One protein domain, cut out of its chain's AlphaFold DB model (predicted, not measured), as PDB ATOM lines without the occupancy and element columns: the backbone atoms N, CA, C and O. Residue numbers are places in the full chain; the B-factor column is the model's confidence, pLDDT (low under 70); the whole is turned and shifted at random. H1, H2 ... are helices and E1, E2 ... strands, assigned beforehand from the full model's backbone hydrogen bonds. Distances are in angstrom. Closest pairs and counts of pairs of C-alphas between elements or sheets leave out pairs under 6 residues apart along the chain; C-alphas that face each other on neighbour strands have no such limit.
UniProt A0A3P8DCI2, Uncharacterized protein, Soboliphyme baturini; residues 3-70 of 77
ATOM      1  N   PHE A   3      39.576  14.921 -19.091       97.81
ATOM      2  CA  PHE A   3      38.129  14.805 -19.233       97.81
ATOM      3  C   PHE A   3      37.726  13.368 -18.918       97.81
ATOM      4  O   PHE A   3      38.459  12.440 -19.264       97.81
ATOM      5  N   TRP A   4      36.588  13.180 -18.260       97.75
ATOM      6  CA  TRP A   4      36.041  11.852 -17.986       97.75
ATOM      7  C   TRP A   4      34.520  11.887 -17.956       97.75
ATOM      8  O   TRP A   4      33.911  12.923 -17.674       97.75
ATOM      9  N   SER A   5      33.915  10.740 -18.239       96.88
ATOM     10  CA  SER A   5      32.490  10.523 -18.072       96.88
ATOM     11  C   SER A   5      32.213   9.845 -16.734       96.88
ATOM     12  O   SER A   5      32.965   8.988 -16.270       96.88
ATOM     13  N   ASP A   6      31.128  10.261 -16.099       94.75
ATOM     14  CA  ASP A   6      30.554   9.630 -14.921       94.75
ATOM     15  C   ASP A   6      29.077   9.414 -15.235       94.75
ATOM     16  O   ASP A   6      28.363  10.361 -15.544       94.75
ATOM     17  N   TRP A   7      28.629   8.167 -15.213       91.38
ATOM     18  CA  TRP A   7      27.254   7.778 -15.519       91.38
ATOM     19  C   TRP A   7      26.525   7.247 -14.281       91.38
ATOM     20  O   TRP A   7      25.696   6.348 -14.387       91.38
ATOM     21  N   THR A   8      26.894   7.728 -13.090       89.62
ATOM     22  CA  THR A   8      26.304   7.265 -11.829       89.62
ATOM     23  C   THR A   8      24.777   7.366 -11.871       89.62
ATOM     24  O   THR A   8      24.206   8.459 -11.961       89.62
ATOM     25  N   ASP A   9      24.119   6.213 -11.753       84.69
ATOM     26  CA  ASP A   9      22.670   6.108 -11.653       84.69
ATOM     27  C   ASP A   9      22.259   5.923 -10.186       84.69
ATOM     28  O   ASP A   9      22.520   4.895  -9.563       84.69
ATOM     29  N   LEU A  10      21.602   6.933  -9.610       85.19
ATOM     30  CA  LEU A  10      21.134   6.868  -8.223       85.19
ATOM     31  C   LEU A  10      19.764   6.191  -8.095       85.19
ATOM     32  O   LEU A  10      19.225   6.107  -6.986       85.19
ATOM     33  N   ASN A  11      19.195   5.680  -9.189       84.00
ATOM     34  CA  ASN A  11      18.053   4.773  -9.125       84.00
ATOM     35  C   ASN A  11      18.402   3.495  -8.353       84.00
ATOM     36  O   ASN A  11      17.560   3.001  -7.605       84.00
ATOM     37  N   GLU A  12      19.652   3.023  -8.437       80.25
ATOM     38  CA  GLU A  12      20.128   1.842  -7.699       80.25
ATOM     39  C   GLU A  12      20.023   2.004  -6.174       80.25
ATOM     40  O   GLU A  12      19.854   1.024  -5.451       80.25
ATOM     41  N   ILE A  13      20.064   3.246  -5.681       85.12
ATOM     42  CA  ILE A  13      19.943   3.574  -4.253       85.12
ATOM     43  C   ILE A  13      18.597   4.224  -3.894       85.12
ATOM     44  O   ILE A  13      18.450   4.791  -2.813       85.12
ATOM     45  N   GLY A  14      17.606   4.155  -4.790       89.12
ATOM     46  CA  GLY A  14      16.239   4.617  -4.535       89.12
ATOM     47  C   GLY A  14      16.030   6.134  -4.587       89.12
ATOM     48  O   GLY A  14      14.982   6.609  -4.153       89.12
ATOM     49  N   LEU A  15      16.987   6.909  -5.117       88.06
ATOM     50  CA  LEU A  15      16.874   8.374  -5.217       88.06
ATOM     51  C   LEU A  15      16.227   8.868  -6.520       88.06
ATOM     52  O   LEU A  15      16.014  10.071  -6.665       88.06
ATOM     53  N   GLY A  16      15.898   7.970  -7.453       84.56
ATOM     54  CA  GLY A  16      15.039   8.295  -8.594       84.56
ATOM     55  C   GLY A  16      15.654   9.247  -9.628       84.56
ATOM     56  O   GLY A  16      14.909   9.964 -10.295       84.56
ATOM     57  N   ARG A  17      16.989   9.341  -9.722       82.38
ATOM     58  CA  ARG A  17      17.666  10.254 -10.658       82.38
ATOM     59  C   ARG A  17      19.015   9.723 -11.137       82.38
ATOM     60  O   ARG A  17      19.779   9.172 -10.349       82.38
ATOM     61  N   SER A  18      19.343  10.008 -12.393       84.88
ATOM     62  CA  SER A  18      20.716   9.931 -12.894       84.88
ATOM     63  C   SER A  18      21.475  11.205 -12.509       84.88
ATOM     64  O   SER A  18      20.905  12.298 -12.514       84.88
ATOM     65  N   VAL A  19      22.751  11.069 -12.148       91.75
ATOM     66  CA  VAL A  19      23.683  12.199 -11.965       91.75
ATOM     67  C   VAL A  19      24.818  12.132 -12.982       91.75
ATOM     68  O   VAL A  19      25.946  12.549 -12.702       91.75
ATOM     69  N   ALA A  20      24.495  11.587 -14.159       95.50
ATOM     70  CA  ALA A  20      25.411  11.479 -15.273       95.50
ATOM     71  C   ALA A  20      25.953  12.848 -15.688       95.50
ATOM     72  O   ALA A  20      25.249  13.859 -15.681       95.50
ATOM     73  N   LYS A  21      27.233  12.867 -16.037       97.00
ATOM     74  CA  LYS A  21      27.980  14.079 -16.344       97.00
ATOM     75  C   LYS A  21      29.249  13.755 -17.111       97.00
ATOM     76  O   LYS A  21      29.809  12.664 -17.011       97.00
ATOM     77  N   ILE A  22      29.736  14.754 -17.832       98.06
ATOM     78  CA  ILE A  22      31.119  14.794 -18.298       98.06
ATOM     79  C   ILE A  22      31.814  15.898 -17.523       98.06
ATOM     80  O   ILE A  22      31.322  17.024 -17.453       98.06
ATOM     81  N   GLU A  23      32.946  15.573 -16.920       98.00
ATOM     82  CA  GLU A  23      33.713  16.484 -16.083       98.00
ATOM     83  C   GLU A  23      35.116  16.696 -16.650       98.00
ATOM     84  O   GLU A  23      35.601  15.930 -17.485       98.00
ATOM     85  N   SER A  24      35.771  17.760 -16.189       97.88
ATOM     86  CA  SER A  24      37.161  18.054 -16.517       97.88
ATOM     87  C   SER A  24      37.942  18.551 -15.310       97.88
ATOM     88  O   SER A  24      37.358  19.087 -14.367       97.88
ATOM     89  N   SER A  25      39.265  18.411 -15.361       98.25
ATOM     90  CA  SER A  25      40.199  18.978 -14.386       98.25
ATOM     91  C   SER A  25      41.549  19.304 -15.031       98.25
ATOM     92  O   SER A  25      41.859  18.896 -16.160       98.25
ATOM     93  N   TYR A  26      42.403  20.009 -14.294       97.75
ATOM     94  CA  TYR A  26      43.834  20.022 -14.575       97.75
ATOM     95  C   TYR A  26      44.455  18.646 -14.287       97.75
ATOM     96  O   TYR A  26      43.840  17.781 -13.657       97.75
ATOM     97  N   LEU A  27      45.675  18.427 -14.789       96.75
ATOM     98  CA  LEU A  27      46.381  17.144 -14.647       96.75
ATOM     99  C   LEU A  27      46.781  16.840 -13.196       96.75
ATOM    100  O   LEU A  27      46.969  15.681 -12.850       96.75
ATOM    101  N   ASP A  28      46.879  17.866 -12.353       97.62
ATOM    102  CA  ASP A  28      47.102  17.742 -10.910       97.62
ATOM    103  C   ASP A  28      45.801  17.486 -10.121       97.62
ATOM    104  O   ASP A  28      45.811  17.448  -8.893       97.62
ATOM    105  N   GLY A  29      44.670  17.330 -10.818       97.50
ATOM    106  CA  GLY A  29      43.345  17.130 -10.232       97.50
ATOM    107  C   GLY A  29      42.673  18.409  -9.722       97.50
ATOM    108  O   GLY A  29      41.507  18.363  -9.325       97.50
ATOM    109  N   SER A  30      43.352  19.558  -9.752       98.12
ATOM    110  CA  SER A  30      42.747  20.837  -9.389       98.12
ATOM    111  C   SER A  30      41.787  21.334 -10.481       98.12
ATOM    112  O   SER A  30      41.762  20.832 -11.608       98.12
ATOM    113  N   GLY A  31      40.945  22.317 -10.147       97.12
ATOM    114  CA  GLY A  31      40.033  22.929 -11.121       97.12
ATOM    115  C   GLY A  31      38.957  21.986 -11.670       97.12
ATOM    116  O   GLY A  31      38.516  22.171 -12.804       97.12
ATOM    117  N   ARG A  32      38.546  20.972 -10.893       97.81
ATOM    118  CA  ARG A  32      37.451  20.062 -11.260       97.81
ATOM    119  C   ARG A  32      36.161  20.841 -11.536       97.81
ATOM    120  O   ARG A  32      35.725  21.622 -10.692       97.81
ATOM    121  N   LYS A  33      35.530  20.585 -12.682       96.88
ATOM    122  CA  LYS A  33      34.233  21.162 -13.071       96.88
ATOM    123  C   LYS A  33      33.418  20.203 -13.938       96.88
ATOM    124  O   LYS A  33      33.993  19.440 -14.714       96.88
ATOM    125  N   ALA A  34      32.092  20.297 -13.851       97.25
ATOM    126  CA  ALA A  34      31.191  19.678 -14.817       97.25
ATOM    127  C   ALA A  34      31.180  20.491 -16.122       97.25
ATOM    128  O   ALA A  34      31.135  21.719 -16.088       97.25
ATOM    129  N   ILE A  35      31.268  19.794 -17.252       98.06
ATOM    130  CA  ILE A  35      31.158  20.353 -18.606       98.06
ATOM    131  C   ILE A  35      29.746  20.138 -19.142       98.06
ATOM    132  O   ILE A  35      29.153  21.061 -19.690       98.06
ATOM    133  N   ILE A  36      29.208  18.930 -18.956       97.81
ATOM    134  CA  ILE A  36      27.840  18.552 -19.317       97.81
ATOM    135  C   ILE A  36      27.209  17.874 -18.103       97.81
ATOM    136  O   ILE A  36      27.797  16.940 -17.564       97.81
ATOM    137  N   ASP A  37      26.031  18.330 -17.687       95.69
ATOM    138  CA  ASP A  37      25.284  17.822 -16.523       95.69
ATOM    139  C   ASP A  37      23.767  17.712 -16.776       95.69
ATOM    140  O   ASP A  37      22.979  17.446 -15.868       95.69
ATOM    141  N   SER A  38      23.342  17.932 -18.019       93.94
ATOM    142  CA  SER A  38      21.941  17.929 -18.433       93.94
ATOM    143  C   SER A  38      21.778  17.186 -19.748       93.94
ATOM    144  O   SER A  38      22.689  17.172 -20.574       93.94
ATOM    145  N   MET A  39      20.612  16.562 -19.950       93.62
ATOM    146  CA  MET A  39      20.309  15.765 -21.152       93.62
ATOM    147  C   MET A  39      21.447  14.794 -21.506       93.62
ATOM    148  O   MET A  39      21.897  14.742 -22.643       93.62
ATOM    149  N   ILE A  40      21.955  14.094 -20.499       95.19
ATOM    150  CA  ILE A  40      23.038  13.117 -20.584       95.19
ATOM    151  C   ILE A  40      22.678  11.966 -19.652       95.19
ATOM    152  O   ILE A  40      22.051  12.189 -18.612       95.19
ATOM    153  N   HIS A  41      23.015  10.740 -20.031       94.12
ATOM    154  CA  HIS A  41      22.608   9.558 -19.288       94.12
ATOM    155  C   HIS A  41      23.703   8.492 -19.267       94.12
ATOM    156  O   HIS A  41      24.241   8.226 -18.196       94.12
ATOM    157  N   TRP A  42      24.084   7.920 -20.413       95.31
ATOM    158  CA  TRP A  42      25.155   6.915 -20.488       95.31
ATOM    159  C   TRP A  42      26.276   7.369 -21.434       95.31
ATOM    160  O   TRP A  42      26.382   6.870 -22.554       95.31
ATOM    161  N   PRO A  43      27.112   8.342 -21.022       96.19
ATOM    162  CA  PRO A  43      28.275   8.778 -21.791       96.19
ATOM    163  C   PRO A  43      29.403   7.735 -21.750       96.19
ATOM    164  O   PRO A  43      30.252   7.734 -20.858       96.19
ATOM    165  N   ASN A  44      29.422   6.839 -22.734       94.62
ATOM    166  CA  ASN A  44      30.298   5.663 -22.732       94.62
ATOM    167  C   ASN A  44      31.670   5.912 -23.364       94.62
ATOM    168  O   ASN A  44      32.633   5.214 -23.046       94.62
ATOM    169  N   GLY A  45      31.756   6.864 -24.290       95.62
ATOM    170  CA  GLY A  45      32.973   7.164 -25.038       95.62
ATOM    171  C   GLY A  45      33.230   8.660 -25.098       95.62
ATOM    172  O   GLY A  45      32.283   9.440 -25.172       95.62
ATOM    173  N   LEU A  46      34.510   9.037 -25.083       97.81
ATOM    174  CA  LEU A  46      34.980  10.414 -25.207       97.81
ATOM    175  C   LEU A  46      36.087  10.503 -26.259       97.81
ATOM    176  O   LEU A  46      36.977   9.652 -26.299       97.81
ATOM    177  N   ALA A  47      36.052  11.559 -27.067       98.19
ATOM    178  CA  ALA A  47      37.141  11.959 -27.953       98.19
ATOM    179  C   ALA A  47      37.365  13.472 -27.840       98.19
ATOM    180  O   ALA A  47      36.434  14.231 -27.573       98.19
ATOM    181  N   ILE A  48      38.614  13.906 -28.000       97.94
ATOM    182  CA  ILE A  48      39.021  15.291 -27.759       97.94
ATOM    183  C   ILE A  48      39.816  15.784 -28.962       97.94
ATOM    184  O   ILE A  48      40.787  15.144 -29.367       97.94
ATOM    185  N   ASP A  49      39.420  16.938 -29.480       97.88
ATOM    186  CA  ASP A  49      40.193  17.745 -30.412       97.88
ATOM    187  C   ASP A  49      40.735  18.959 -29.653       97.88
ATOM    188  O   ASP A  49      39.989  19.862 -29.267       97.88
ATOM    189  N   TYR A  50      42.037  18.950 -29.377       95.56
ATOM    190  CA  TYR A  50      42.685  20.027 -28.635       95.56
ATOM    191  C   TYR A  50      42.977  21.257 -29.489       95.56
ATOM    192  O   TYR A  50      43.044  22.349 -28.926       95.56
ATOM    193  N   ASP A  51      43.146  21.087 -30.800       97.19
ATOM    194  CA  ASP A  51      43.517  22.179 -31.698       97.19
ATOM    195  C   ASP A  51      42.307  23.087 -31.933       97.19
ATOM    196  O   ASP A  51      42.403  24.307 -31.775       97.19
ATOM    197  N   ASP A  52      41.142  22.486 -32.192       97.50
ATOM    198  CA  ASP A  52      39.891  23.224 -32.391       97.50
ATOM    199  C   ASP A  52      39.064  23.382 -31.106       97.50
ATOM    200  O   ASP A  52      38.082  24.129 -31.079       97.50
ATOM    201  N   GLY A  53      39.446  22.718 -30.013       97.31
ATOM    202  CA  GLY A  53      38.793  22.855 -28.710       97.31
ATOM    203  C   GLY A  53      37.414  22.198 -28.639       97.31
ATOM    204  O   GLY A  53      36.487  22.777 -28.060       97.31
ATOM    205  N   TRP A  54      37.271  21.016 -29.245       98.25
ATOM    206  CA  TRP A  54      36.036  20.233 -29.245       98.25
ATOM    207  C   TRP A  54      36.142  18.990 -28.367       98.25
ATOM    208  O   TRP A  54      37.106  18.226 -28.418       98.25
ATOM    209  N   LEU A  55      35.096  18.765 -27.585       98.44
ATOM    210  CA  LEU A  55      34.842  17.542 -26.846       98.44
ATOM    211  C   LEU A  55      33.701  16.800 -27.532       98.44
ATOM    212  O   LEU A  55      32.644  17.386 -27.743       98.44
ATOM    213  N   PHE A  56      33.900  15.523 -27.832       98.56
ATOM    214  CA  PHE A  56      32.900  14.642 -28.429       98.56
ATOM    215  C   PHE A  56      32.571  13.508 -27.464       98.56
ATOM    216  O   PHE A  56      33.472  12.984 -26.802       98.56
ATOM    217  N   TRP A  57      31.306  13.095 -27.413       98.38
ATOM    218  CA  TRP A  57      30.892  11.930 -26.635       98.38
ATOM    219  C   TRP A  57      29.795  11.125 -27.318       98.38
ATOM    220  O   TRP A  57      29.030  11.645 -28.128       98.38
ATOM    221  N   CYS A  58      29.716   9.849 -26.950       98.12
ATOM    222  CA  CYS A  58      28.626   8.959 -27.339       98.12
ATOM    223  C   CYS A  58      27.760   8.661 -26.116       98.12
ATOM    224  O   CYS A  58      28.276   8.125 -25.130       98.12
ATOM    225  N   ASP A  59      26.465   8.969 -26.193       97.19
ATOM    226  CA  ASP A  59      25.480   8.594 -25.179       97.19
ATOM    227  C   ASP A  59      24.700   7.351 -25.630       97.19
ATOM    228  O   ASP A  59      23.935   7.398 -26.594       97.19
ATOM    229  N   ALA A  60      24.914   6.230 -24.939       95.44
ATOM    230  CA  ALA A  60      24.336   4.936 -25.295       95.44
ATOM    231  C   ALA A  60      22.860   4.776 -24.896       95.44
ATOM    232  O   ALA A  60      22.224   3.820 -25.321       95.44
ATOM    233  N   PHE A  61      22.325   5.661 -24.053       94.31
ATOM    234  CA  PHE A  61      20.912   5.640 -23.669       94.31
ATOM    235  C   PHE A  61      20.086   6.574 -24.554       94.31
ATOM    236  O   PHE A  61      18.943   6.273 -24.888       94.31
ATOM    237  N   LEU A  62      20.653   7.727 -24.916       95.50
ATOM    238  CA  LEU A  62      19.982   8.732 -25.744       95.50
ATOM    239  C   LEU A  62      20.126   8.485 -27.251       95.50
ATOM    240  O   LEU A  62      19.522   9.237 -28.024       95.50
ATOM    241  N   ASP A  63      20.907   7.472 -27.641       96.19
ATOM    242  CA  ASP A  63      21.225   7.082 -29.020       96.19
ATOM    243  C   ASP A  63      21.802   8.237 -29.854       96.19
ATOM    244  O   ASP A  63      21.372   8.501 -30.981       96.19
ATOM    245  N   ARG A  64      22.768   8.974 -29.288       96.06
ATOM    246  CA  ARG A  64      23.355  10.167 -29.922       96.06
ATOM    247  C   ARG A  64      24.864  10.228 -29.764       96.06
ATOM    248  O   ARG A  64      25.427   9.812 -28.752       96.06
ATOM    249  N   ILE A  65      25.494  10.819 -30.771       98.12
ATOM    250  CA  ILE A  65      26.833  11.387 -30.662       98.12
ATOM    251  C   ILE A  65      26.633  12.888 -30.554       98.12
ATOM    252  O   ILE A  65      25.818  13.448 -31.276       98.12
ATOM    253  N   GLU A  66      27.347  13.525 -29.644       98.44
ATOM    254  CA  GLU A  66      27.245  14.959 -29.430       98.44
ATOM    255  C   GLU A  66      28.636  15.566 -29.287       98.44
ATOM    256  O   GLU A  66      29.630  14.866 -29.056       98.44
ATOM    257  N   LYS A  67      28.703  16.888 -29.426       98.44
ATOM    258  CA  LYS A  67      29.925  17.655 -29.202       98.44
ATOM    259  C   LYS A  67      29.654  18.979 -28.509       98.44
ATOM    260  O   LYS A  67      28.553  19.516 -28.599       98.44
ATOM    261  N   SER A  68      30.673  19.531 -27.863       98.62
ATOM    262  CA  SER A  68      30.659  20.873 -27.271       98.62
ATOM    263  C   SER A  68      32.077  21.432 -27.144       98.62
ATOM    264  O   SER A  68      33.067  20.724 -27.340       98.62
ATOM    265  N   ARG A  69      32.192  22.718 -26.810       98.38
ATOM    266  CA  ARG A  69      33.453  23.326 -26.369       98.38
ATOM    267  C   ARG A  69      33.840  22.826 -24.972       98.38
ATOM    268  O   ARG A  69      33.011  22.319 -24.220       98.38
ATOM    269  N   PHE A  70      35.094  23.030 -24.566       97.38
ATOM    270  CA  PHE A  70      35.605  22.622 -23.239       97.38
ATOM    271  C   PHE A  70      34.977  23.347 -22.034       97.38
ATOM    272  O   PHE A  70      35.309  23.051 -20.880       97.38
TER     273      PHE A  70
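This is residues 3 to 70 of the 77 residues of an uncharacterized protein of Soboliphyme baturini (UniProt A0A3P8DCI2). Two small antiparallel sheets of three strands each, E1 E2 E3 and E4 E5 E6, lie partly face to face as a loose sandwich, closest where E1 comes over E4. From one end of this sandwich a loop with the short helix H1 reaches outward. The printed part has 68 residues with one named helix and six named strands, in the order E1 H1 E2 E3 E4 E5 E6, and its class is mostly strand. It is only just compact, close to loose, with a radius of gyration of the C-alphas of 12.6 A, and its outline is flat, spanning 41 by 29 by 15 A.

Find C-alpha 3 at (38.129, 14.805, -19.233), where E1 begins; it takes residues 3 to 6 and is 10.1 A long. Next comes H1, residues 10 to 13, 5.3 A. E2, residues 21 to 25, starts at C-alpha 21 at (27.980, 14.079, -16.344) and runs 13.3 A, and E3, residues 33 to 36, runs 9.3 A. E4, residues 43 to 49, is the longest strand by residues, at 17.2 A. Read on to E5, residues 54 to 59, 16.2 A, and E6, residues 64 to 69, 17.0 A, which ends at C-alpha 69 at (33.453, 23.326, -26.369).

Look first at the sheet E1 E2 E3, where E2 is the inner strand. E1 and E2 are antiparallel at 146 degrees, with N 6 and O 21 within hydrogen-bond range at 2.9 A. E2 and E3 form a hairpin, antiparallel at 143 degrees, with N 35 and O 22 at 2.8 A. The link from E3 to E4 leads into the other sheet, a meander, each strand the antiparallel neighbour of the one before. Its hairpin E4 and E5 stands at 163 degrees, with N 49 and O 54 at 2.9 A, and its hairpin E5 and E6 at 155 degrees, with N 55 and O 68 at 2.8 A. This sheet is only just strongly twisted, its C-alphas lying up to 4.0 A off the best plane. The two sheets form a sandwich, two sheets face to face, with the strands of the one at 31 degrees to those of the other. Between them the closest C-alphas of E1 and E4 are those of Ser 5 and Pro 43, 5.9 A apart. E3 is apart from E4, E5 and E6. H1 is not on either sheet; it is too short for an O i to N i+4 pair, and its one O i to N i+3 pair is within range.

The two C-alphas farthest apart are those of Gly 14 and Asp 51, at 42.3 A. The printed part has no cut, and no link is long. The mean pLDDT of the printed part is 94.9, and no printed residue is under 70.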